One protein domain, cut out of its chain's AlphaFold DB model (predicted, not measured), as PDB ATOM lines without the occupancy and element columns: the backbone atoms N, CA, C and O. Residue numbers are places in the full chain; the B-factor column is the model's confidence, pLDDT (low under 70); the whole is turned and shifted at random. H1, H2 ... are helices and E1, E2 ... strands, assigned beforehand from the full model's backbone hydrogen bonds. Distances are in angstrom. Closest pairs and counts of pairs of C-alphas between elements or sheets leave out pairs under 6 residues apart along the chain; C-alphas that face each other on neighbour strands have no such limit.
ATOM      1  N   ILE A  49      26.744 -42.058  44.269       66.12
ATOM      2  CA  ILE A  49      27.122 -40.937  43.397       66.12
ATOM      3  C   ILE A  49      28.363 -40.205  43.902       66.12
ATOM      4  O   ILE A  49      29.290 -39.969  43.128       66.12
ATOM      5  N   THR A  50      28.430 -39.921  45.205       61.94
ATOM      6  CA  THR A  50      29.599 -39.278  45.817       61.94
ATOM      7  C   THR A  50      30.853 -40.136  45.636       61.94
ATOM      8  O   THR A  50      31.924 -39.608  45.341       61.94
ATOM      9  N   ARG A  51      30.723 -41.468  45.727       62.28
ATOM     10  CA  ARG A  51      31.840 -42.403  45.499       62.28
ATOM     11  C   ARG A  51      32.254 -42.461  44.029       62.28
ATOM     12  O   ARG A  51      33.445 -42.450  43.745       62.28
ATOM     13  N   VAL A  52      31.299 -42.497  43.098       61.06
ATOM     14  CA  VAL A  52      31.585 -42.503  41.651       61.06
ATOM     15  C   VAL A  52      32.324 -41.228  41.246       61.06
ATOM     16  O   VAL A  52      33.348 -41.312  40.571       61.06
ATOM     17  N   HIS A  53      31.863 -40.065  41.712       57.50
ATOM     18  CA  HIS A  53      32.511 -38.786  41.423       57.50
ATOM     19  C   HIS A  53      33.933 -38.706  42.001       57.50
ATOM     20  O   HIS A  53      34.851 -38.279  41.309       57.50
ATOM     21  N   GLN A  54      34.143 -39.187  43.232       59.59
ATOM     22  CA  GLN A  54      35.472 -39.240  43.855       59.59
ATOM     23  C   GLN A  54      36.463 -40.137  43.098       59.59
ATOM     24  O   GLN A  54      37.657 -39.859  43.104       59.59
ATOM     25  N   ILE A  55      35.987 -41.211  42.459       60.31
ATOM     26  CA  ILE A  55      36.838 -42.154  41.714       60.31
ATOM     27  C   ILE A  55      37.127 -41.651  40.289       60.31
ATOM     28  O   ILE A  55      38.170 -41.964  39.716       60.31
ATOM     29  N   LYS A  56      36.222 -40.865  39.700       65.56
ATOM     30  CA  LYS A  56      36.356 -40.314  38.347       65.56
ATOM     31  C   LYS A  56      36.780 -38.847  38.418       65.56
ATOM     32  O   LYS A  56      35.952 -37.953  38.263       65.56
ATOM     33  N   GLU A  57      38.079 -38.605  38.601       61.28
ATOM     34  CA  GLU A  57      38.661 -37.261  38.805       61.28
ATOM     35  C   GLU A  57      38.334 -36.238  37.697       61.28
ATOM     36  O   GLU A  57      38.330 -35.037  37.950       61.28
ATOM     37  N   SER A  58      38.030 -36.695  36.478       67.62
ATOM     38  CA  SER A  58      37.639 -35.849  35.341       67.62
ATOM     39  C   SER A  58      36.125 -35.745  35.128       67.62
ATOM     40  O   SER A  58      35.696 -35.388  34.035       67.62
ATOM     41  N   SER A  59      35.310 -36.155  36.100       73.31
ATOM     42  CA  SER A  59      33.852 -36.087  35.990       73.31
ATOM     43  C   SER A  59      33.296 -34.774  36.536       73.31
ATOM     44  O   SER A  59      33.893 -34.128  37.398       73.31
ATOM     45  N   HIS A  60      32.121 -34.388  36.055       79.81
ATOM     46  CA  HIS A  60      31.389 -33.213  36.512       79.81
ATOM     47  C   HIS A  60      30.064 -33.621  37.151       79.81
ATOM     48  O   HIS A  60      29.418 -34.564  36.703       79.81
ATOM     49  N   LEU A  61      29.651 -32.891  38.187       82.06
ATOM     50  CA  LEU A  61      28.331 -33.047  38.787       82.06
ATOM     51  C   LEU A  61      27.365 -32.021  38.199       82.06
ATOM     52  O   LEU A  61      27.638 -30.819  38.235       82.06
ATOM     53  N   LEU A  62      26.220 -32.497  37.724       82.69
ATOM     54  CA  LEU A  62      25.075 -31.664  37.378       82.69
ATOM     55  C   LEU A  62      23.930 -32.006  38.327       82.69
ATOM     56  O   LEU A  62      23.605 -33.173  38.495       82.69
ATOM     57  N   SER A  63      23.320 -31.001  38.954       85.88
ATOM     58  CA  SER A  63      22.175 -31.207  39.844       85.88
ATOM     59  C   SER A  63      21.075 -30.200  39.544       85.88
ATOM     60  O   SER A  63      21.351 -29.010  39.362       85.88
ATOM     61  N   TYR A  64      19.837 -30.676  39.446       85.19
ATOM     62  CA  TYR A  64      18.673 -29.859  39.125       85.19
ATOM     63  C   TYR A  64      17.385 -30.452  39.709       85.19
ATOM     64  O   TYR A  64      17.306 -31.642  40.007       85.19
ATOM     65  N   ASN A  65      16.361 -29.611  39.868       84.31
ATOM     66  CA  ASN A  65      15.071 -30.016  40.424       84.31
ATOM     67  C   ASN A  65      14.066 -30.348  39.313       84.31
ATOM     68  O   ASN A  65      13.931 -29.590  38.351       84.31
ATOM     69  N   GLU A  66      13.307 -31.425  39.493       82.44
ATOM     70  CA  GLU A  66      12.137 -31.777  38.691       82.44
ATOM     71  C   GLU A  66      10.958 -32.109  39.616       82.44
ATOM     72  O   GLU A  66      10.870 -33.193  40.198       82.44
ATOM     73  N   GLY A  67      10.032 -31.156  39.755       84.06
ATOM     74  CA  GLY A  67       8.939 -31.272  40.719       84.06
ATOM     75  C   GLY A  67       9.478 -31.356  42.149       84.06
ATOM     76  O   GLY A  67      10.181 -30.453  42.595       84.06
ATOM     77  N   GLU A  68       9.145 -32.437  42.852       83.81
ATOM     78  CA  GLU A  68       9.604 -32.723  44.223       83.81
ATOM     79  C   GLU A  68      10.935 -33.494  44.273       83.81
ATOM     80  O   GLU A  68      11.466 -33.751  45.355       83.81
ATOM     81  N   ASN A  69      11.477 -33.872  43.112       84.50
ATOM     82  CA  ASN A  69      12.709 -34.640  43.015       84.50
ATOM     83  C   ASN A  69      13.902 -33.729  42.714       84.50
ATOM     84  O   ASN A  69      13.816 -32.803  41.907       84.50
ATOM     85  N   VAL A  70      15.042 -34.064  43.304       85.88
ATOM     86  CA  VAL A  70      16.370 -33.571  42.941       85.88
ATOM     87  C   VAL A  70      17.044 -34.659  42.115       85.88
ATOM     88  O   VAL A  70      17.149 -35.802  42.559       85.88
ATOM     89  N   ILE A  71      17.491 -34.314  40.914       85.94
ATOM     90  CA  ILE A  71      18.220 -35.205  40.014       85.94
ATOM     91  C   ILE A  71      19.677 -34.767  40.028       85.94
ATOM     92  O   ILE A  71      19.973 -33.598  39.797       85.94
ATOM     93  N   THR A  72      20.581 -35.698  40.307       86.81
ATOM     94  CA  THR A  72      22.026 -35.472  40.324       86.81
ATOM     95  C   THR A  72      22.707 -36.459  39.391       86.81
ATOM     96  O   THR A  72      22.566 -37.666  39.556       86.81
ATOM     97  N   GLU A  73      23.459 -35.949  38.427       85.94
ATOM     98  CA  GLU A  73      24.169 -36.706  37.402       85.94
ATOM     99  C   GLU A  73      25.681 -36.578  37.592       85.94
ATOM    100  O   GLU A  73      26.191 -35.494  37.885       85.94
ATOM    101  N   VAL A  74      26.399 -37.680  37.367       82.31
ATOM    102  CA  VAL A  74      27.850 -37.683  37.163       82.31
ATOM    103  C   VAL A  74      28.112 -37.796  35.667       82.31
ATOM    104  O   VAL A  74      27.711 -38.777  35.036       82.31
ATOM    105  N   LEU A  75      28.787 -36.795  35.115       80.00
ATOM    106  CA  LEU A  75      29.044 -36.625  33.690       80.00
ATOM    107  C   LEU A  75      30.531 -36.809  33.386       80.00
ATOM    108  O   LEU A  75      31.374 -36.302  34.123       80.00
ATOM    109  N   GLU A  76      30.867 -37.475  32.287       80.38
ATOM    110  CA  GLU A  76      32.206 -37.380  31.694       80.38
ATOM    111  C   GLU A  76      32.355 -36.072  30.886       80.38
ATOM    112  O   GLU A  76      31.398 -35.318  30.699       80.38
ATOM    113  N   ASN A  77      33.573 -35.769  30.423       76.88
ATOM    114  CA  ASN A  77      33.881 -34.515  29.716       76.88
ATOM    115  C   ASN A  77      33.049 -34.303  28.438       76.88
ATOM    116  O   ASN A  77      32.843 -33.166  28.019       76.88
ATOM    117  N   ASP A  78      32.593 -35.387  27.814       73.62
ATOM    118  CA  ASP A  78      31.740 -35.389  26.623       73.62
ATOM    119  C   ASP A  78      30.234 -35.329  26.956       73.62
ATOM    120  O   ASP A  78      29.390 -35.432  26.070       73.62
ATOM    121  N   GLY A  79      29.873 -35.147  28.231       77.38
ATOM    122  CA  GLY A  79      28.484 -35.103  28.683       77.38
ATOM    123  C   GLY A  79      27.812 -36.476  28.785       77.38
ATOM    124  O   GLY A  79      26.595 -36.539  28.981       77.38
ATOM    125  N   THR A  80      28.564 -37.572  28.655       81.81
ATOM    126  CA  THR A  80      28.062 -38.923  28.919       81.81
ATOM    127  C   THR A  80      27.698 -39.069  30.392       81.81
ATOM    128  O   THR A  80      28.521 -38.807  31.269       81.81
ATOM    129  N   VAL A  81      26.472 -39.520  30.676       83.19
ATOM    130  CA  VAL A  81      26.017 -39.759  32.051       83.19
ATOM    131  C   VAL A  81      26.475 -41.148  32.493       83.19
ATOM    132  O   VAL A  81      26.079 -42.151  31.903       83.19
ATOM    133  N   ILE A  82      27.302 -41.225  33.536       83.19
ATOM    134  CA  ILE A  82      27.839 -42.499  34.059       83.19
ATOM    135  C   ILE A  82      27.168 -42.943  35.361       83.19
ATOM    136  O   ILE A  82      27.211 -44.124  35.721       83.19
ATOM    137  N   ALA A  83      26.519 -42.011  36.057       83.94
ATOM    138  CA  ALA A  83      25.674 -42.312  37.196       83.94
ATOM    139  C   ALA A  83      24.613 -41.221  37.396       83.94
ATOM    140  O   ALA A  83      24.841 -40.059  37.063       83.94
ATOM    141  N   THR A  84      23.467 -41.595  37.958       87.44
ATOM    142  CA  THR A  84      22.376 -40.683  38.328       87.44
ATOM    143  C   THR A  84      21.827 -41.049  39.701       87.44
ATOM    144  O   THR A  84      21.666 -42.227  39.998       87.44
ATOM    145  N   GLU A  85      21.485 -40.060  40.522       88.44
ATOM    146  CA  GLU A  85      20.622 -40.196  41.699       88.44
ATOM    147  C   GLU A  85      19.408 -39.283  41.537       88.44
ATOM    148  O   GLU A  85      19.534 -38.097  41.251       88.44
ATOM    149  N   ILE A  86      18.225 -39.855  41.713       87.50
ATOM    150  CA  ILE A  86      16.942 -39.170  41.780       87.50
ATOM    151  C   ILE A  86      16.502 -39.282  43.232       87.50
ATOM    152  O   ILE A  86      16.241 -40.385  43.708       87.50
ATOM    153  N   SER A  87      16.435 -38.175  43.956       87.00
ATOM    154  CA  SER A  87      16.056 -38.169  45.369       87.00
ATOM    155  C   SER A  87      14.877 -37.249  45.616       87.00
ATOM    156  O   SER A  87      14.874 -36.123  45.132       87.00
ATOM    157  N   ASN A  88      13.920 -37.689  46.419       81.31
ATOM    158  CA  ASN A  88      12.849 -36.837  46.909       81.31
ATOM    159  C   ASN A  88      13.193 -36.409  48.341       81.31
ATOM    160  O   ASN A  88      13.280 -37.229  49.255       81.31
ATOM    161  N   GLU A  89      13.447 -35.116  48.546       76.50
ATOM    162  CA  GLU A  89      13.848 -34.610  49.865       76.50
ATOM    163  C   GLU A  89      12.693 -34.601  50.879       76.50
ATOM    164  O   GLU A  89      12.947 -34.592  52.084       76.50
ATOM    165  N   LEU A  90      11.436 -34.623  50.416       77.56
ATOM    166  CA  LEU A  90      10.250 -34.574  51.275       77.56
ATOM    167  C   LEU A  90      10.000 -35.911  51.971       77.56
ATOM    168  O   LEU A  90       9.651 -35.931  53.151       77.56
ATOM    169  N   ASN A  91      10.180 -37.022  51.255       77.88
ATOM    170  CA  ASN A  91       9.962 -38.367  51.791       77.88
ATOM    171  C   ASN A  91      11.271 -39.153  52.029       77.88
ATOM    172  O   ASN A  91      11.243 -40.233  52.613       77.88
ATOM    173  N   GLY A  92      12.425 -38.605  51.628       72.44
ATOM    174  CA  GLY A  92      13.753 -39.194  51.816       72.44
ATOM    175  C   GLY A  92      14.053 -40.406  50.927       72.44
ATOM    176  O   GLY A  92      15.120 -41.019  51.078       72.44
ATOM    177  N   GLU A  93      13.139 -40.751  50.019       81.50
ATOM    178  CA  GLU A  93      13.315 -41.812  49.037       81.50
ATOM    179  C   GLU A  93      14.355 -41.409  47.992       81.50
ATOM    180  O   GLU A  93      14.544 -40.231  47.672       81.50
ATOM    181  N   SER A  94      15.060 -42.396  47.453       84.31
ATOM    182  CA  SER A  94      15.991 -42.152  46.357       84.31
ATOM    183  C   SER A  94      16.134 -43.362  45.451       84.31
ATOM    184  O   SER A  94      16.094 -44.499  45.907       84.31
ATOM    185  N   LEU A  95      16.358 -43.115  44.172       84.88
ATOM    186  CA  LEU A  95      16.716 -44.104  43.173       84.88
ATOM    187  C   LEU A  95      18.050 -43.686  42.570       84.88
ATOM    188  O   LEU A  95      18.154 -42.595  42.021       84.88
ATOM    189  N   SER A  96      19.058 -44.542  42.640       85.62
ATOM    190  CA  SER A  96      20.332 -44.304  41.979       85.62
ATOM    191  C   SER A  96      20.642 -45.389  40.966       85.62
ATOM    192  O   SER A  96      20.279 -46.550  41.144       85.62
ATOM    193  N   VAL A  97      21.311 -44.991  39.893       83.44
ATOM    194  CA  VAL A  97      21.871 -45.871  38.878       83.44
ATOM    195  C   VAL A  97      23.338 -45.556  38.767       83.44
ATOM    196  O   VAL A  97      23.717 -44.415  38.522       83.44
ATOM    197  N   THR A  98      24.161 -46.580  38.910       78.19
ATOM    198  CA  THR A  98      25.591 -46.498  38.653       78.19
ATOM    199  C   THR A  98      25.953 -47.521  37.602       78.19
ATOM    200  O   THR A  98      25.664 -48.710  37.754       78.19
ATOM    201  N   ARG A  99      26.625 -47.073  36.547       71.88
ATOM    202  CA  ARG A  99      27.208 -47.974  35.566       71.88
ATOM    203  C   ARG A  99      28.654 -48.278  35.938       71.88
ATOM    204  O   ARG A  99      29.448 -47.380  36.201       71.88
ATOM    205  N   THR A 100      28.996 -49.557  35.915       67.31
ATOM    206  CA  THR A 100      30.376 -50.047  35.950       67.31
ATOM    207  C   THR A 100      30.748 -50.625  34.586       67.31
ATOM    208  O   THR A 100      29.923 -50.677  33.670       67.31
ATOM    209  N   ASP A 101      31.975 -51.119  34.437       59.16
ATOM    210  CA  ASP A 101      32.385 -51.771  33.193       59.16
ATOM    211  C   ASP A 101      31.537 -53.011  32.862       59.16
ATOM    212  O   ASP A 101      31.295 -53.296  31.686       59.16
ATOM    213  N   ASN A 102      31.048 -53.728  33.879       55.88
ATOM    214  CA  ASN A 102      30.454 -55.059  33.706       55.88
ATOM    215  C   ASN A 102      29.000 -55.154  34.176       55.88
ATOM    216  O   ASN A 102      28.337 -56.165  33.937       55.88
ATOM    217  N   SER A 103      28.497 -54.138  34.865       57.59
ATOM    218  CA  SER A 103      27.157 -54.163  35.433       57.59
ATOM    219  C   SER A 103      26.565 -52.774  35.598       57.59
ATOM    220  O   SER A 103      27.270 -51.768  35.666       57.59
ATOM    221  N   ILE A 104      25.246 -52.742  35.707       70.19
ATOM    222  CA  ILE A 104      24.466 -51.592  36.130       70.19
ATOM    223  C   ILE A 104      23.942 -51.914  37.516       70.19
ATOM    224  O   ILE A 104      23.307 -52.945  37.725       70.19
ATOM    225  N   ILE A 105      24.235 -51.041  38.463       71.44
ATOM    226  CA  ILE A 105      23.793 -51.154  39.843       71.44
ATOM    227  C   ILE A 105      22.670 -50.143  40.014       71.44
ATOM    228  O   ILE A 105      22.887 -48.945  39.834       71.44
ATOM    229  N   VAL A 106      21.477 -50.629  40.333       74.62
ATOM    230  CA  VAL A 106      20.325 -49.801  40.678       74.62
ATOM    231  C   VAL A 106      20.108 -49.919  42.179       74.62
ATOM    232  O   VAL A 106      19.914 -51.018  42.691       74.62
ATOM    233  N   GLU A 107      20.136 -48.802  42.894       76.38
ATOM    234  CA  GLU A 107      19.789 -48.765  44.315       76.38
ATOM    235  C   GLU A 107      18.530 -47.948  44.523       76.38
ATOM    236  O   GLU A 107      18.475 -46.774  44.165       76.38
ATOM    237  N   LYS A 108      17.536 -48.551  45.159       79.19
ATOM    238  CA  LYS A 108      16.315 -47.888  45.584       79.19
ATOM    239  C   LYS A 108      16.281 -47.814  47.101       79.19
ATOM    240  O   LYS A 108      16.357 -48.831  47.782       79.19
ATOM    241  N   ARG A 109      16.142 -46.612  47.638       80.19
ATOM    242  CA  ARG A 109      15.879 -46.344  49.045       80.19
ATOM    243  C   ARG A 109      14.420 -45.942  49.189       80.19
ATOM    244  O   ARG A 109      14.022 -44.923  48.633       80.19
ATOM    245  N   GLU A 110      13.658 -46.720  49.940       79.00
ATOM    246  CA  GLU A 110      12.226 -46.502  50.166       79.00
ATOM    247  C   GLU A 110      11.871 -46.668  51.648       79.00
ATOM    248  O   GLU A 110      12.614 -47.315  52.398       79.00
ATOM    249  N   LEU A 111      10.762 -46.057  52.073       74.94
ATOM    250  CA  LEU A 111      10.171 -46.346  53.380       74.94
ATOM    251  C   LEU A 111       9.504 -47.724  53.338       74.94
ATOM    252  O   LEU A 111       8.716 -48.016  52.438       74.94
ATOM    253  N   ASP A 112       9.782 -48.557  54.333       70.94
ATOM    254  CA  ASP A 112       9.049 -49.797  54.539       70.94
ATOM    255  C   ASP A 112       7.738 -49.568  55.319       70.94
ATOM    256  O   ASP A 112       7.403 -48.461  55.746       70.94
ATOM    257  N   GLN A 113       6.971 -50.642  55.519       72.12
ATOM    258  CA  GLN A 113       5.683 -50.596  56.226       72.12
ATOM    259  C   GLN A 113       5.804 -50.195  57.709       72.12
ATOM    260  O   GLN A 113       4.793 -49.882  58.335       72.12
ATOM    261  N   ASN A 114       7.019 -50.194  58.262       75.56
ATOM    262  CA  ASN A 114       7.324 -49.817  59.639       75.56
ATOM    263  C   ASN A 114       7.859 -48.377  59.747       75.56
ATOM    264  O   ASN A 114       8.247 -47.955  60.835       75.56
ATOM    265  N   ASN A 115       7.853 -47.615  58.646       73.12
ATOM    266  CA  ASN A 115       8.488 -46.302  58.511       73.12
ATOM    267  C   ASN A 115      10.016 -46.312  58.676       73.12
ATOM    268  O   ASN A 115      10.614 -45.282  58.999       73.12
ATOM    269  N   GLU A 116      10.664 -47.451  58.433       75.50
ATOM    270  CA  GLU A 116      12.118 -47.552  58.389       75.50
ATOM    271  C   GLU A 116      12.615 -47.479  56.940       75.50
ATOM    272  O   GLU A 116      11.999 -47.999  56.012       75.50
ATOM    273  N   PHE A 117      13.753 -46.817  56.717       71.25
ATOM    274  CA  PHE A 117      14.349 -46.765  55.382       71.25
ATOM    275  C   PHE A 117      15.049 -48.079  55.056       71.25
ATOM    276  O   PHE A 117      16.041 -48.437  55.693       71.25
ATOM    277  N   LYS A 118      14.614 -48.726  53.978       71.50
ATOM    278  CA  LYS A 118      15.299 -49.877  53.396       71.50
ATOM    279  C   LYS A 118      15.994 -49.471  52.104       71.50
ATOM    280  O   LYS A 118      15.441 -48.725  51.303       71.50
ATOM    281  N   THR A 119      17.208 -49.977  51.898       71.44
ATOM    282  CA  THR A 119      17.894 -49.892  50.600       71.44
ATOM    283  C   THR A 119      17.811 -51.249  49.915       71.44
ATOM    284  O   THR A 119      18.241 -52.260  50.468       71.44
ATOM    285  N   ILE A 120      17.218 -51.268  48.730       72.31
ATOM    286  CA  ILE A 120      17.150 -52.403  47.820       72.31
ATOM    287  C   ILE A 120      18.184 -52.144  46.732       72.31
ATOM    288  O   ILE A 120      18.175 -51.084  46.115       72.31
ATOM    289  N   GLN A 121      19.078 -53.099  46.513       72.88
ATOM    290  CA  GLN A 121      20.075 -53.027  45.456       72.88
ATOM    291  C   GLN A 121      19.813 -54.152  44.462       72.88
ATOM    292  O   GLN A 121      19.691 -55.316  44.844       72.88
ATOM    293  N   GLU A 122      19.757 -53.794  43.187       66.31
ATOM    294  CA  GLU A 122      19.651 -54.718  42.070       66.31
ATOM    295  C   GLU A 122      20.852 -54.517  41.150       66.31
ATOM    296  O   GLU A 122      21.221 -53.394  40.808       66.31
ATOM    297  N   ILE A 123      21.498 -55.620  40.773       65.12
ATOM    298  CA  ILE A 123      22.685 -55.605  39.921       65.12
ATOM    299  C   ILE A 123      22.340 -56.327  38.630       65.12
ATOM    300  O   ILE A 123      21.958 -57.497  38.636       65.12
ATOM    301  N   PHE A 124      22.521 -55.627  37.520       62.41
ATOM    302  CA  PHE A 124      22.203 -56.114  36.192       62.41
ATOM    303  C   PHE A 124      23.487 -56.268  35.383       62.41
ATOM    304  O   PHE A 124      24.234 -55.297  35.252       62.41
ATOM    305  N   PRO A 125      23.787 -57.457  34.844       49.88
ATOM    306  CA  PRO A 125      24.979 -57.651  34.031       49.88
ATOM    307  C   PRO A 125      24.853 -56.917  32.690       49.88
ATOM    308  O   PRO A 125      23.771 -56.855  32.105       49.88
ATOM    309  N   ILE A 126      25.977 -56.403  32.193       51.25
ATOM    310  CA  ILE A 126      26.111 -55.888  30.828       51.25
ATOM    311  C   ILE A 126      26.629 -57.021  29.938       51.25
ATOM    312  O   ILE A 126      27.720 -57.541  30.173       51.25
ATOM    313  N   ILE A 127      25.876 -57.384  28.897       51.75
ATOM    314  CA  ILE A 127      26.331 -58.357  27.891       51.75
ATOM    315  C   ILE A 127      27.013 -57.608  26.748       51.75
ATOM    316  O   ILE A 127      26.375 -56.781  26.094       51.75
ATOM    317  N   ARG A 128      28.292 -57.928  26.498       48.69
ATOM    318  CA  ARG A 128      29.068 -57.431  25.355       48.69
ATOM    319  C   ARG A 128      29.271 -58.537  24.330       48.69
ATOM    320  O   ARG A 128      30.082 -59.430  24.551       48.69
ATOM    321  N   GLU A 129      28.566 -58.459  23.208       41.31
ATOM    322  CA  GLU A 129      28.961 -59.199  22.009       41.31
ATOM    323  C   GLU A 129      29.868 -58.302  21.170       41.31
ATOM    324  O   GLU A 129      29.545 -57.144  20.900       41.31
ATOM    325  N   ILE A 130      31.038 -58.827  20.813       38.09
ATOM    326  CA  ILE A 130      31.907 -58.231  19.805       38.09
ATOM    327  C   ILE A 130      31.462 -58.867  18.500       38.09
ATOM    328  O   ILE A 130      31.768 -60.039  18.290       38.09
ATOM    329  N   ASP A 131      30.755 -58.134  17.642       37.44
ATOM    330  CA  ASP A 131      30.510 -58.649  16.300       37.44
ATOM    331  C   ASP A 131      30.655 -57.616  15.186       37.44
ATOM    332  O   ASP A 131      30.506 -56.406  15.369       37.44
ATOM    333  N   GLN A 132      31.090 -58.157  14.051       38.47
ATOM    334  CA  GLN A 132      31.778 -57.496  12.953       38.47
ATOM    335  C   GLN A 132      30.819 -56.779  11.988       38.47
ATOM    336  O   GLN A 132      29.693 -57.208  11.754       38.47
ATOM    337  N   ASN A 133      31.314 -55.678  11.408       39.62
ATOM    338  CA  ASN A 133      30.643 -54.828  10.414       39.62
ATOM    339  C   ASN A 133      29.877 -55.602   9.326       39.62
ATOM    340  O   ASN A 133      30.421 -56.537   8.734       39.62
ATOM    341  N   PRO A 134      28.738 -55.047   8.879       38.88
ATOM    342  CA  PRO A 134      28.634 -54.753   7.450       38.88
ATOM    343  C   PRO A 134      28.076 -53.356   7.125       38.88
ATOM    344  O   PRO A 134      27.341 -52.731   7.887       38.88
ATOM    345  N   ILE A 135      28.499 -52.889   5.949       38.69
ATOM    346  CA  ILE A 135      28.352 -51.547   5.373       38.69
ATOM    347  C   ILE A 135      26.964 -51.331   4.727       38.69
ATOM    348  O   ILE A 135      26.378 -52.255   4.175       38.69
ATOM    349  N   GLU A 136      26.523 -50.072   4.835       39.75
ATOM    350  CA  GLU A 136      25.442 -49.258   4.229       39.75
ATOM    351  C   GLU A 136      24.466 -49.816   3.163       39.75
ATOM    352  O   GLU A 136      24.869 -50.338   2.127       39.75
ATOM    353  N   GLU A 137      23.174 -49.475   3.337       35.34
ATOM    354  CA  GLU A 137      22.151 -49.398   2.277       35.34
ATOM    355  C   GLU A 137      21.309 -48.099   2.412       35.34
ATOM    356  O   GLU A 137      21.056 -47.613   3.516       35.34
ATOM    357  N   LEU A 138      20.947 -47.495   1.271       36.44
ATOM    358  CA  LEU A 138      20.601 -46.075   1.055       36.44
ATOM    359  C   LEU A 138      19.116 -45.700   1.263       36.44
ATOM    360  O   LEU A 138      18.230 -46.328   0.690       36.44
ATOM    361  N   ALA A 139      18.856 -44.558   1.921       30.44
ATOM    362  CA  ALA A 139      17.621 -43.765   1.783       30.44
ATOM    363  C   ALA A 139      17.884 -42.260   2.054       30.44
ATOM    364  O   ALA A 139      18.772 -41.915   2.831       30.44
ATOM    365  N   THR A 140      17.149 -41.365   1.382       36.34
ATOM    366  CA  THR A 140      17.496 -39.937   1.205       36.34
ATOM    367  C   THR A 140      16.886 -38.970   2.241       36.34
ATOM    368  O   THR A 140      15.732 -39.114   2.634       36.34
ATOM    369  N   TYR A 141      17.667 -37.913   2.531       45.53
ATOM    370  CA  TYR A 141      17.563 -36.814   3.516       45.53
ATOM    371  C   TYR A 141      17.884 -37.193   4.973       45.53
ATOM    372  O   TYR A 141      17.111 -37.849   5.662       45.53
ATOM    373  N   ALA A 142      19.070 -36.716   5.391       54.25
ATOM    374  CA  ALA A 142      20.019 -37.362   6.300       54.25
ATOM    375  C   ALA A 142      20.428 -38.767   5.818       54.25
ATOM    376  O   ALA A 142      19.605 -39.653   5.626       54.25
ATOM    377  N   TYR A 143      21.725 -38.952   5.577       61.25
ATOM    378  CA  TYR A 143      22.292 -40.243   5.208       61.25
ATOM    379  C   TYR A 143      22.559 -41.014   6.492       61.25
ATOM    380  O   TYR A 143      23.355 -40.582   7.329       61.25
ATOM    381  N   TYR A 144      21.844 -42.120   6.653       70.56
ATOM    382  CA  TYR A 144      21.903 -42.959   7.838       70.56
ATOM    383  C   TYR A 144      22.684 -44.231   7.541       70.56
ATOM    384  O   TYR A 144      22.410 -44.893   6.541       70.56
ATOM    385  N   SER A 145      23.602 -44.610   8.428       74.38
ATOM    386  CA  SER A 145      24.148 -45.966   8.380       74.38
ATOM    387  C   SER A 145      23.075 -46.988   8.770       74.38
ATOM    388  O   SER A 145      22.054 -46.658   9.393       74.38
ATOM    389  N   SER A 146      23.350 -48.259   8.484       77.75
ATOM    390  CA  SER A 146      22.658 -49.364   9.140       77.75
ATOM    391  C   SER A 146      22.774 -49.225  10.658       77.75
ATOM    392  O   SER A 146      23.732 -48.650  11.186       77.75
ATOM    393  N   TRP A 147      21.776 -49.739  11.366       81.38
ATOM    394  CA  TRP A 147      21.830 -49.813  12.815       81.38
ATOM    395  C   TRP A 147      22.814 -50.891  13.239       81.38
ATOM    396  O   TRP A 147      22.683 -52.043  12.832       81.38
ATOM    397  N   ILE A 148      23.761 -50.507  14.081       81.00
ATOM    398  CA  ILE A 148      24.815 -51.376  14.583       81.00
ATOM    399  C   ILE A 148      24.590 -51.557  16.079       81.00
ATOM    400  O   ILE A 148      24.373 -50.583  16.810       81.00
ATOM    401  N   TYR A 149      24.609 -52.810  16.527       80.25
ATOM    402  CA  TYR A 149      24.551 -53.127  17.945       80.25
ATOM    403  C   TYR A 149      25.792 -52.573  18.643       80.25
ATOM    404  O   TYR A 149      26.912 -52.740  18.167       80.25
ATOM    405  N   THR A 150      25.616 -51.893  19.774       76.12
ATOM    406  CA  THR A 150      26.751 -51.292  20.488       76.12
ATOM    407  C   THR A 150      27.526 -52.301  21.334       76.12
ATOM    408  O   THR A 150      28.507 -51.922  21.971       76.12
ATOM    409  N   GLY A 151      27.092 -53.567  21.371       71.94
ATOM    410  CA  GLY A 151      27.605 -54.545  22.326       71.94
ATOM    411  C   GLY A 151      27.120 -54.258  23.748       71.94
ATOM    412  O   GLY A 151      27.834 -54.541  24.701       71.94
ATOM    413  N   LEU A 152      25.957 -53.622  23.913       77.38
ATOM    414  CA  LEU A 152      25.388 -53.304  25.219       77.38
ATOM    415  C   LEU A 152      23.918 -53.710  25.279       77.38
ATOM    416  O   LEU A 152      23.070 -53.074  24.655       77.38
ATOM    417  N   ALA A 153      23.622 -54.703  26.110       81.62
ATOM    418  CA  ALA A 153      22.265 -55.067  26.485       81.62
ATOM    419  C   ALA A 153      22.102 -55.068  28.001       81.62
ATOM    420  O   ALA A 153      23.026 -55.414  28.743       81.62
ATOM    421  N   VAL A 154      20.905 -54.688  28.436       82.50
ATOM    422  CA  VAL A 154      20.512 -54.641  29.845       82.50
ATOM    423  C   VAL A 154      19.211 -55.409  30.030       82.50
ATOM    424  O   VAL A 154      18.362 -55.421  29.141       82.50
ATOM    425  N   GLY A 155      19.041 -56.069  31.173       83.12
ATOM    426  CA  GLY A 155      17.801 -56.790  31.452       83.12
ATOM    427  C   GLY A 155      16.617 -55.827  31.534       83.12
ATOM    428  O   GLY A 155      16.705 -54.781  32.178       83.12
ATOM    429  N   LYS A 156      15.482 -56.202  30.943       85.00
ATOM    430  CA  LYS A 156      14.229 -55.428  30.972       85.00
ATOM    431  C   LYS A 156      13.830 -54.961  32.374       85.00
ATOM    432  O   LYS A 156      13.284 -53.870  32.553       85.00
ATOM    433  N   ASN A 157      14.138 -55.783  33.373       82.56
ATOM    434  CA  ASN A 157      13.793 -55.528  34.761       82.56
ATOM    435  C   ASN A 157      14.376 -54.208  35.291       82.56
ATOM    436  O   ASN A 157      13.696 -53.565  36.084       82.56
ATOM    437  N   VAL A 158      15.526 -53.748  34.770       83.38
ATOM    438  CA  VAL A 158      16.152 -52.449  35.103       83.38
ATOM    439  C   VAL A 158      15.147 -51.303  35.023       83.38
ATOM    440  O   VAL A 158      15.092 -50.465  35.913       83.38
ATOM    441  N   PHE A 159      14.339 -51.271  33.962       86.38
ATOM    442  CA  PHE A 159      13.353 -50.214  33.742       86.38
ATOM    443  C   PHE A 159      12.015 -50.519  34.408       86.38
ATOM    444  O   PHE A 159      11.271 -49.601  34.739       86.38
ATOM    445  N   SER A 160      11.699 -51.798  34.628       79.69
ATOM    446  CA  SER A 160      10.425 -52.209  35.228       79.69
ATOM    447  C   SER A 160      10.242 -51.711  36.664       79.69
ATOM    448  O   SER A 160       9.105 -51.517  37.091       79.69
ATOM    449  N   THR A 161      11.349 -51.467  37.374       71.44
ATOM    450  CA  THR A 161      11.378 -50.993  38.767       71.44
ATOM    451  C   THR A 161      11.043 -49.508  38.912       71.44
ATOM    452  O   THR A 161      10.790 -49.040  40.025       71.44
ATOM    453  N   LEU A 162      11.008 -48.763  37.803       79.25
ATOM    454  CA  LEU A 162      10.667 -47.345  37.788       79.25
ATOM    455  C   LEU A 162       9.175 -47.148  38.061       79.25
ATOM    456  O   LEU A 162       8.319 -47.736  37.400       79.25
ATOM    457  N   VAL A 163       8.841 -46.278  39.008       68.06
ATOM    458  CA  VAL A 163       7.450 -45.948  39.333       68.06
ATOM    459  C   VAL A 163       7.330 -44.442  39.508       68.06
ATOM    460  O   VAL A 163       8.088 -43.861  40.277       68.06
ATOM    461  N   ASN A 164       6.366 -43.826  38.817       67.56
ATOM    462  CA  ASN A 164       6.004 -42.411  38.962       67.56
ATOM    463  C   ASN A 164       7.177 -41.436  38.783       67.56
ATOM    464  O   ASN A 164       7.245 -40.405  39.450       67.56
ATOM    465  N   ILE A 165       8.108 -41.754  37.884       75.12
ATOM    466  CA  ILE A 165       9.267 -40.895  37.645       75.12
ATOM    467  C   ILE A 165       8.917 -39.743  36.700       75.12
ATOM    468  O   ILE A 165       8.115 -39.899  35.776       75.12
ATOM    469  N   GLY A 166       9.530 -38.586  36.944       81.56
ATOM    470  CA  GLY A 166       9.472 -37.444  36.038       81.56
ATOM    471  C   GLY A 166      10.220 -37.702  34.726       81.56
ATOM    472  O   GLY A 166      10.918 -38.706  34.559       81.56
ATOM    473  N   VAL A 167      10.051 -36.799  33.762       85.88
ATOM    474  CA  VAL A 167      10.604 -36.960  32.412       85.88
ATOM    475  C   VAL A 167      12.121 -36.781  32.416       85.88
ATOM    476  O   VAL A 167      12.823 -37.558  31.774       85.88
ATOM    477  N   GLY A 168      12.624 -35.785  33.142       84.50
ATOM    478  CA  GLY A 168      14.044 -35.578  33.402       84.50
ATOM    479  C   GLY A 168      14.644 -36.794  34.094       84.50
ATOM    480  O   GLY A 168      15.600 -37.365  33.584       84.50
ATOM    481  N   ALA A 169      14.001 -37.283  35.158       85.88
ATOM    482  CA  ALA A 169      14.433 -38.486  35.866       85.88
ATOM    483  C   ALA A 169      14.526 -39.718  34.943       85.88
ATOM    484  O   ALA A 169      15.523 -40.438  34.980       85.88
ATOM    485  N   LEU A 170      13.536 -39.943  34.070       89.75
ATOM    486  CA  LEU A 170      13.572 -41.022  33.073       89.75
ATOM    487  C   LEU A 170      14.725 -40.846  32.080       89.75
ATOM    488  O   LEU A 170      15.416 -41.817  31.759       89.75
ATOM    489  N   VAL A 171      14.942 -39.623  31.594       89.94
ATOM    490  CA  VAL A 171      16.034 -39.311  30.665       89.94
ATOM    491  C   VAL A 171      17.389 -39.582  31.319       89.94
ATOM    492  O   VAL A 171      18.190 -40.306  30.728       89.94
ATOM    493  N   SER A 172      17.631 -39.080  32.529       88.25
ATOM    494  CA  SER A 172      18.887 -39.255  33.274       88.25
ATOM    495  C   SER A 172      19.141 -40.712  33.656       88.25
ATOM    496  O   SER A 172      20.247 -41.232  33.474       88.25
ATOM    497  N   PHE A 173      18.095 -41.415  34.105       90.94
ATOM    498  CA  PHE A 173      18.147 -42.848  34.390       90.94
ATOM    499  C   PHE A 173      18.565 -43.632  33.143       90.94
ATOM    500  O   PHE A 173      19.539 -44.381  33.167       90.94
ATOM    501  N   THR A 174      17.873 -43.412  32.024       91.62
ATOM    502  CA  THR A 174      18.142 -44.101  30.753       91.62
ATOM    503  C   THR A 174      19.537 -43.764  30.219       91.62
ATOM    504  O   THR A 174      20.246 -44.654  29.748       91.62
ATOM    505  N   ALA A 175      19.961 -42.502  30.339       89.12
ATOM    506  CA  ALA A 175      21.295 -42.055  29.957       89.12
ATOM    507  C   ALA A 175      22.381 -42.797  30.749       89.12
ATOM    508  O   ALA A 175      23.316 -43.325  30.153       89.12
ATOM    509  N   SER A 176      22.193 -42.929  32.067       87.44
ATOM    510  CA  SER A 176      23.114 -43.649  32.957       87.44
ATOM    511  C   SER A 176      23.180 -45.141  32.659       87.44
ATOM    512  O   SER A 176      24.265 -45.715  32.596       87.44
ATOM    513  N   VAL A 177      22.024 -45.779  32.444       89.50
ATOM    514  CA  VAL A 177      21.942 -47.201  32.082       89.50
ATOM    515  C   VAL A 177      22.786 -47.471  30.836       89.50
ATOM    516  O   VAL A 177      23.603 -48.396  30.808       89.50
ATOM    517  N   PHE A 178      22.638 -46.629  29.816       87.75
ATOM    518  CA  PHE A 178      23.285 -46.845  28.530       87.75
ATOM    519  C   PHE A 178      24.672 -46.210  28.379       87.75
ATOM    520  O   PHE A 178      25.348 -46.527  27.402       87.75
ATOM    521  N   ALA A 179      25.118 -45.397  29.342       85.12
ATOM    522  CA  ALA A 179      26.268 -44.498  29.196       85.12
ATOM    523  C   ALA A 179      26.211 -43.713  27.885       85.12
ATOM    524  O   ALA A 179      27.075 -43.824  27.018       85.12
ATOM    525  N   ILE A 180      25.147 -42.931  27.749       84.44
ATOM    526  CA  ILE A 180      24.960 -41.983  26.651       84.44
ATOM    527  C   ILE A 180      24.674 -40.596  27.223       84.44
ATOM    528  O   ILE A 180      24.403 -40.439  28.415       84.44
ATOM    529  N   THR A 181      24.713 -39.574  26.376       84.81
ATOM    530  CA  THR A 181      24.327 -38.218  26.775       84.81
ATOM    531  C   THR A 181      22.828 -38.145  27.096       84.81
ATOM    532  O   THR A 181      22.012 -38.893  26.543       84.81
ATOM    533  N   ALA A 182      22.418 -37.201  27.951       83.50
ATOM    534  CA  ALA A 182      20.998 -36.963  28.238       83.50
ATOM    535  C   ALA A 182      20.190 -36.638  26.961       83.50
ATOM    536  O   ALA A 182      19.050 -37.078  26.800       83.50
ATOM    537  N   ASN A 183      20.798 -35.938  25.998       81.38
ATOM    538  CA  ASN A 183      20.177 -35.649  24.704       81.38
ATOM    539  C   ASN A 183      19.969 -36.914  23.861       81.38
ATOM    540  O   ASN A 183      18.888 -37.101  23.297       81.38
ATOM    541  N   ALA A 184      20.963 -37.807  23.808       79.94
ATOM    542  CA  ALA A 184      20.839 -39.097  23.136       79.94
ATOM    543  C   ALA A 184      19.756 -39.972  23.785       79.94
ATOM    544  O   ALA A 184      18.961 -40.589  23.077       79.94
ATOM    545  N   SER A 185      19.672 -39.965  25.116       89.62
ATOM    546  CA  SER A 185      18.623 -40.645  25.882       89.62
ATOM    547  C   SER A 185      17.226 -40.091  25.581       89.62
ATOM    548  O   SER A 185      16.307 -40.845  25.261       89.62
ATOM    549  N   LYS A 186      17.061 -38.765  25.579       86.38
ATOM    550  CA  LYS A 186      15.799 -38.112  25.206       86.38
ATOM    551  C   LYS A 186      15.372 -38.466  23.781       86.38
ATOM    552  O   LYS A 186      14.196 -38.756  23.559       86.38
ATOM    553  N   PHE A 187      16.309 -38.470  22.832       84.12
ATOM    554  CA  PHE A 187      16.032 -38.902  21.463       84.12
ATOM    555  C   PHE A 187      15.614 -40.372  21.420       84.12
ATOM    556  O   PHE A 187      14.587 -40.677  20.825       84.12
ATOM    557  N   LEU A 188      16.369 -41.264  22.071       88.62
ATOM    558  CA  LEU A 188      16.068 -42.694  22.154       88.62
ATOM    559  C   LEU A 188      14.643 -42.925  22.671       88.62
ATOM    560  O   LEU A 188      13.844 -43.588  22.018       88.62
ATOM    561  N   LEU A 189      14.308 -42.336  23.818       90.31
ATOM    562  CA  LEU A 189      12.993 -42.471  24.439       90.31
ATOM    563  C   LEU A 189      11.880 -41.918  23.541       90.31
ATOM    564  O   LEU A 189      10.814 -42.522  23.445       90.31
ATOM    565  N   GLY A 190      12.121 -40.789  22.868       84.56
ATOM    566  CA  GLY A 190      11.184 -40.218  21.901       84.56
ATOM    567  C   GLY A 190      10.978 -41.123  20.687       84.56
ATOM    568  O   GLY A 190       9.842 -41.382  20.302       84.56
ATOM    569  N   TYR A 191      12.068 -41.649  20.125       84.44
ATOM    570  CA  TYR A 191      12.060 -42.530  18.960       84.44
ATOM    571  C   TYR A 191      11.347 -43.855  19.245       84.44
ATOM    572  O   TYR A 191      10.555 -44.312  18.426       84.44
ATOM    573  N   MET A 192      11.583 -44.442  20.420       89.94
ATOM    574  CA  MET A 192      10.921 -45.681  20.836       89.94
ATOM    575  C   MET A 192       9.465 -45.459  21.272       89.94
ATOM    576  O   MET A 192       8.720 -46.420  21.412       89.94
ATOM    577  N   GLY A 193       9.031 -44.212  21.488       85.69
ATOM    578  CA  GLY A 193       7.698 -43.910  22.017       85.69
ATOM    579  C   GLY A 193       7.559 -44.151  23.527       85.69
ATOM    580  O   GLY A 193       6.446 -44.252  24.034       85.69
ATOM    581  N   ALA A 194       8.677 -44.232  24.253       87.31
ATOM    582  CA  ALA A 194       8.710 -44.362  25.710       87.31
ATOM    583  C   ALA A 194       8.696 -43.001  26.436       87.31
ATOM    584  O   ALA A 194       8.540 -42.944  27.657       87.31
ATOM    585  N   TYR A 195       8.886 -41.898  25.707       84.50
ATOM    586  CA  TYR A 195       8.971 -40.561  26.287       84.50
ATOM    587  C   TYR A 195       7.650 -40.121  26.933       84.50
ATOM    588  O   TYR A 195       6.592 -40.187  26.313       84.50
ATOM    589  N   GLY A 196       7.723 -39.629  28.172       77.06
ATOM    590  CA  GLY A 196       6.552 -39.164  28.924       77.06
ATOM    591  C   GLY A 196       5.756 -40.267  29.628       77.06
ATOM    592  O   GLY A 196       4.787 -39.956  30.318       77.06
ATOM    593  N   LEU A 197       6.155 -41.536  29.498       82.44
ATOM    594  CA  LEU A 197       5.581 -42.612  30.298       82.44
ATOM    595  C   LEU A 197       6.129 -42.566  31.724       82.44
ATOM    596  O   LEU A 197       7.316 -42.344  31.938       82.44
ATOM    597  N   SER A 198       5.256 -42.816  32.695       72.44
ATOM    598  CA  SER A 198       5.593 -42.804  34.125       72.44
ATOM    599  C   SER A 198       5.631 -44.200  34.756       72.44
ATOM    600  O   SER A 198       6.055 -44.351  35.903       72.44
ATOM    601  N   ALA A 199       5.193 -45.231  34.024       83.31
ATOM    602  CA  ALA A 199       5.149 -46.612  34.491       83.31
ATOM    603  C   ALA A 199       6.330 -47.419  33.936       83.31
ATOM    604  O   ALA A 199       6.401 -47.685  32.734       83.31
ATOM    605  N   GLY A 200       7.216 -47.882  34.819       83.56
ATOM    606  CA  GLY A 200       8.431 -48.612  34.458       83.56
ATOM    607  C   GLY A 200       8.178 -49.855  33.625       83.56
ATOM    608  O   GLY A 200       8.874 -50.094  32.648       83.56
ATOM    609  N   THR A 201       7.124 -50.618  33.926       85.31
ATOM    610  CA  THR A 201       6.756 -51.795  33.117       85.31
ATOM    611  C   THR A 201       6.398 -51.420  31.674       85.31
ATOM    612  O   THR A 201       6.753 -52.143  30.749       85.31
ATOM    613  N   GLN A 202       5.723 -50.285  31.457       87.19
ATOM    614  CA  GLN A 202       5.379 -49.828  30.106       87.19
ATOM    615  C   GLN A 202       6.627 -49.374  29.349       87.19
ATOM    616  O   GLN A 202       6.829 -49.792  28.212       87.19
ATOM    617  N   ILE A 203       7.494 -48.596  30.005       90.44
ATOM    618  CA  ILE A 203       8.793 -48.186  29.457       90.44
ATOM    619  C   ILE A 203       9.610 -49.425  29.080       90.44
ATOM    620  O   ILE A 203      10.063 -49.551  27.949       90.44
ATOM    621  N   ALA A 204       9.732 -50.377  30.003       89.19
ATOM    622  CA  ALA A 204      10.495 -51.597  29.812       89.19
ATOM    623  C   ALA A 204       9.968 -52.436  28.639       89.19
ATOM    624  O   ALA A 204      10.761 -52.960  27.869       89.19
ATOM    625  N   ASN A 205       8.646 -52.547  28.476       89.62
ATOM    626  CA  ASN A 205       8.028 -53.254  27.348       89.62
ATOM    627  C   ASN A 205       8.275 -52.570  26.001       89.62
ATOM    628  O   ASN A 205       8.409 -53.257  24.998       89.62
ATOM    629  N   ILE A 206       8.303 -51.239  25.968       91.06
ATOM    630  CA  ILE A 206       8.578 -50.490  24.739       91.06
ATOM    631  C   ILE A 206      10.050 -50.599  24.350       91.06
ATOM    632  O   ILE A 206      10.374 -50.721  23.171       91.06
ATOM    633  N   LEU A 207      10.942 -50.540  25.340       91.75
ATOM    634  CA  LEU A 207      12.375 -50.615  25.098       91.75
ATOM    635  C   LEU A 207      12.825 -52.040  24.718       91.75
ATOM    636  O   LEU A 207      13.689 -52.166  23.854       91.75
ATOM    637  N   ASP A 208      12.218 -53.086  25.295       90.81
ATOM    638  CA  ASP A 208      12.354 -54.507  24.904       90.81
ATOM    639  C   ASP A 208      11.433 -54.804  23.711       90.81
ATOM    640  O   ASP A 208      10.448 -55.541  23.809       90.81
ATOM    641  N   SER A 209      11.699 -54.144  22.585       87.00
ATOM    642  CA  SER A 209      10.806 -54.181  21.424       87.00
ATOM    643  C   SER A 209      10.718 -55.565  20.764       87.00
ATOM    644  O   SER A 209       9.712 -55.866  20.119       87.00
ATOM    645  N   ASN A 210      11.723 -56.424  20.960       86.56
ATOM    646  CA  ASN A 210      11.727 -57.808  20.489       86.56
ATOM    647  C   ASN A 210      11.135 -58.801  21.507       86.56
ATOM    648  O   ASN A 210      10.947 -59.973  21.171       86.56
ATOM    649  N   GLY A 211      10.825 -58.362  22.731       84.81
ATOM    650  CA  GLY A 211      10.147 -59.160  23.754       84.81
ATOM    651  C   GLY A 211      10.973 -60.313  24.330       84.81
ATOM    652  O   GLY A 211      10.396 -61.261  24.869       84.81
ATOM    653  N   ASN A 212      12.301 -60.278  24.200       84.00
ATOM    654  CA  ASN A 212      13.192 -61.346  24.666       84.00
ATOM    655  C   ASN A 212      13.691 -61.122  26.107       84.00
ATOM    656  O   ASN A 212      14.453 -61.940  26.630       84.00
ATOM    657  N   GLY A 213      13.258 -60.034  26.753       83.62
ATOM    658  CA  GLY A 213      13.632 -59.686  28.123       83.62
ATOM    659  C   GLY A 213      14.951 -58.922  28.242       83.62
ATOM    660  O   GLY A 213      15.369 -58.613  29.362       83.62
ATOM    661  N   TRP A 214      15.578 -58.576  27.119       84.69
ATOM    662  CA  TRP A 214      16.788 -57.770  27.039       84.69
ATOM    663  C   TRP A 214      16.529 -56.523  26.208       84.69
ATOM    664  O   TRP A 214      15.792 -56.550  25.237       84.69
ATOM    665  N   ILE A 215      17.156 -55.424  26.602       89.50
ATOM    666  CA  ILE A 215      17.063 -54.144  25.913       89.50
ATOM    667  C   ILE A 215      18.444 -53.855  25.336       89.50
ATOM    668  O   ILE A 215      19.346 -53.410  26.054       89.50
ATOM    669  N   GLY A 216      18.626 -54.162  24.051       87.75
ATOM    670  CA  GLY A 216      19.892 -53.989  23.344       87.75
ATOM    671  C   GLY A 216      20.022 -52.600  22.729       87.75
ATOM    672  O   GLY A 216      19.231 -52.233  21.861       87.75
ATOM    673  N   LEU A 217      21.040 -51.826  23.111       88.69
ATOM    674  CA  LEU A 217      21.291 -50.509  22.529       88.69
ATOM    675  C   LEU A 217      21.909 -50.642  21.136       88.69
ATOM    676  O   LEU A 217      22.921 -51.307  20.931       88.69
ATOM    677  N   HIS A 218      21.317 -49.949  20.176       86.12
ATOM    678  CA  HIS A 218      21.830 -49.852  18.820       86.12
ATOM    679  C   HIS A 218      22.066 -48.392  18.479       86.12
ATOM    680  O   HIS A 218      21.298 -47.520  18.892       86.12
ATOM    681  N   LYS A 219      23.103 -48.134  17.687       83.31
ATOM    682  CA  LYS A 219      23.397 -46.803  17.168       83.31
ATOM    683  C   LYS A 219      23.507 -46.809  15.654       83.31
ATOM    684  O   LYS A 219      23.816 -47.832  15.049       83.31
ATOM    685  N   ARG A 220      23.277 -45.655  15.048       78.44
ATOM    686  CA  ARG A 220      23.606 -45.410  13.644       78.44
ATOM    687  C   ARG A 220      24.208 -44.032  13.473       78.44
ATOM    688  O   ARG A 220      23.876 -43.109  14.217       78.44
ATOM    689  N   GLU A 221      25.077 -43.914  12.488       78.69
ATOM    690  CA  GLU A 221      25.680 -42.656  12.084       78.69
ATOM    691  C   GLU A 221      24.681 -41.835  11.278       78.69
ATOM    692  O   GLU A 221      23.888 -42.374  10.501       78.69
ATOM    693  N   VAL A 222      24.749 -40.521  11.454       71.00
ATOM    694  CA  VAL A 222      24.003 -39.545  10.668       71.00
ATOM    695  C   VAL A 222      24.998 -38.670   9.922       71.00
ATOM    696  O   VAL A 222      25.939 -38.144  10.517       71.00
ATOM    697  N   ARG A 223      24.787 -38.499   8.618       69.44
ATOM    698  CA  ARG A 223      25.608 -37.666   7.731       69.44
ATOM    699  C   ARG A 223      24.710 -36.719   6.933       69.44
ATOM    700  O   ARG A 223      23.596 -37.073   6.550       69.44
ATOM    701  N   ASN A 224      25.200 -35.515   6.638       61.25
ATOM    702  CA  ASN A 224      24.461 -34.547   5.811       61.25
ATOM    703  C   ASN A 224      24.426 -34.944   4.324       61.25
ATOM    704  O   ASN A 224      23.491 -34.591   3.610       61.25
ATOM    705  N   TYR A 225      25.438 -35.677   3.861       63.22
ATOM    706  CA  TYR A 225      25.547 -36.208   2.503       63.22
ATOM    707  C   TYR A 225      26.311 -37.542   2.505       63.22
ATOM    708  O   TYR A 225      27.047 -37.829   3.451       63.22
ATOM    709  N   GLN A 226      26.142 -38.357   1.458       63.62
ATOM    710  CA  GLN A 226      26.799 -39.663   1.337       63.62
ATOM    711  C   GLN A 226      28.324 -39.525   1.389       63.62
ATOM    712  O   GLN A 226      28.894 -38.695   0.682       63.62
ATOM    713  N   GLY A 227      28.985 -40.316   2.236       67.56
ATOM    714  CA  GLY A 227      30.437 -40.243   2.438       67.56
ATOM    715  C   GLY A 227      30.939 -38.957   3.118       67.56
ATOM    716  O   GLY A 227      32.138 -38.827   3.353       67.56
ATOM    717  N   GLY A 228      30.052 -38.014   3.459       64.94
ATOM    718  CA  GLY A 228      30.383 -36.803   4.214       64.94
ATOM    719  C   GLY A 228      30.668 -37.090   5.685       64.94
ATOM    720  O   GLY A 228      30.368 -38.185   6.142       64.94
ATOM    721  N   PRO A 229      31.223 -36.146   6.461       66.31
ATOM    722  CA  PRO A 229      31.551 -36.377   7.869       66.31
ATOM    723  C   PRO A 229      30.318 -36.774   8.698       66.31
ATOM    724  O   PRO A 229      29.197 -36.352   8.404       66.31
ATOM    725  N   ILE A 230      30.541 -37.579   9.743       69.31
ATOM    726  CA  ILE A 230      29.512 -37.911  10.737       69.31
ATOM    727  C   ILE A 230      29.152 -36.623  11.476       69.31
ATOM    728  O   ILE A 230      30.030 -35.953  12.016       69.31
ATOM    729  N   VAL A 231      27.866 -36.280  11.483       68.94
ATOM    730  CA  VAL A 231      27.335 -35.083  12.156       68.94
ATOM    731  C   VAL A 231      26.570 -35.413  13.435       68.94
ATOM    732  O   VAL A 231      26.177 -34.510  14.164       68.94
ATOM    733  N   GLY A 232      26.353 -36.698  13.709       66.06
ATOM    734  CA  GLY A 232      25.765 -37.164  14.957       66.06
ATOM    735  C   GLY A 232      25.445 -38.652  14.933       66.06
ATOM    736  O   GLY A 232      25.634 -39.337  13.922       66.06
ATOM    737  N   TYR A 233      24.916 -39.125  16.054       77.88
ATOM    738  CA  TYR A 233      24.446 -40.493  16.221       77.88
ATOM    739  C   TYR A 233      22.972 -40.507  16.612       77.88
ATOM    740  O   TYR A 233      22.486 -39.643  17.342       77.88
ATOM    741  N   GLN A 234      22.258 -41.521  16.141       79.44
ATOM    742  CA  GLN A 234      20.931 -41.857  16.645       79.44
ATOM    743  C   GLN A 234      20.988 -43.177  17.388       79.44
ATOM    744  O   GLN A 234      21.803 -44.036  17.060       79.44
ATOM    745  N   HIS A 235      20.088 -43.327  18.354       84.06
ATOM    746  CA  HIS A 235      19.994 -44.497  19.210       84.06
ATOM    747  C   HIS A 235      18.590 -45.099  19.131       84.06
ATOM    748  O   HIS A 235      17.606 -44.368  19.005       84.06
ATOM    749  N   ARG A 236      18.514 -46.426  19.206       87.19
ATOM    750  CA  ARG A 236      17.277 -47.197  19.394       87.19
ATOM    751  C   ARG A 236      17.552 -48.407  20.279       87.19
ATOM    752  O   ARG A 236      18.717 -48.761  20.477       87.19
ATOM    753  N   THR A 237      16.499 -49.061  20.748       90.88
ATOM    754  CA  THR A 237      16.614 -50.350  21.433       90.88
ATOM    755  C   THR A 237      15.895 -51.455  20.679       90.88
ATOM    756  O   THR A 237      15.053 -51.183  19.821       90.88
ATOM    757  N   TYR A 238      16.288 -52.686  20.989       83.69
ATOM    758  CA  TYR A 238      15.692 -53.917  20.504       83.69
ATOM    759  C   TYR A 238      15.399 -54.860  21.647       83.69
ATOM    760  O   TYR A 238      16.288 -54.958  22.524       83.69
TER     761      TYR A 238
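What this domain is: This is residues 49 to 238 of the 238 residues of an uncharacterized protein of Enterococcus villorum (UniProt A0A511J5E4). A strongly twisted six-stranded sheet, E1 to E6, and a smaller sheet, E7 to E9, lie towards opposite ends of an elongated body; H3 packs on one face of the large sheet, and H4 packs on both H3 and E9. H1 covers part of the large sheet's opposite face, and the long stretch of residues 126 to 147 runs from E6 to the far end of the small sheet and folds back into E7. The printed part has 190 residues, of mixed class, in the order H1, E1 to E7, H2 to H5, E8, E9; both sheets are antiparallel, ordered E1-E2-E3-E4-E5-E6 and E7-E8-E9. It is compact, with a radius of gyration of the C-alphas of 17.4 A and spans of 61 by 37 by 31 A.

How they stand to each other: H1, residues 49 to 55, is on the sheet of E1 (60 to 66), E2 (69 to 75), E3 (81 to 88), E4 (94 to 99), E5 (103 to 111) and E6 (117 to 125), at a height over the sheet of 8.4 A. These strands form a meander, each the antiparallel neighbour of the one before; within hydrogen-bond range are N 62 and O 73, 3.0 A, N 72 and O 85, 2.8 A, N 84 and O 97, 2.9 A, N 96 and O 107, 2.8 A, and N 106 and O 122, 2.8 A. E7, residues 148 to 155, bends by 67 degrees at residue 151 and is antiparallel to E8, residues 214 to 223, with N 154 and O 215 at 3.1 A. E8 forms a hairpin with E9, residues 230 to 237, with N 220 and O 234 at 3.0 A. H2, residues 157 to 160, only grazes the large sheet and touches H5, residues 200 to 207; their closest C-alphas, Ser 160 and Gly 200, are 4.2 A apart. H3, residues 167 to 178, is on the opposite face from H1, at a height of 7.5 A; its closest C-alphas to E3 are Ser 176 and Val 81, 4.9 A. H3 touches H4, residues 182 to 192, with residues 171 to 175 alone, about perpendicular at 83 degrees; the closest C-alphas are Ala 175 and Ser 185, 5.1 A. H4 stands up from the small sheet; its closest C-alphas to E9 are Leu 188 and His 235, 5.2 A. H5 is on the same face of that sheet as H4, over none of its strands. In H1, H3, H4 and H5 every O i to N i+4 pair is within hydrogen-bond range; H2 is too short for one.

Where its parts are: H1 begins at C-alpha 49, (27.122, -40.937, 43.397). From first to last C-alpha, E5 measures 25.9 A, E6 26.2 A, H3 16.5 A and E8 29.2 A. E9 ends at C-alpha 237, (16.614, -50.350, 21.433).

The domain as a whole: The C-alphas farthest apart, Asn 114 and Gly 227, are 62.4 A apart. The printed part has no cut, and its one long link is E6 to E7. Mean pLDDT of the printed part is 75.4; residues 49 to 58, 100 to 103, 122 to 143, 163 to 164 and 223 to 232 are under 70.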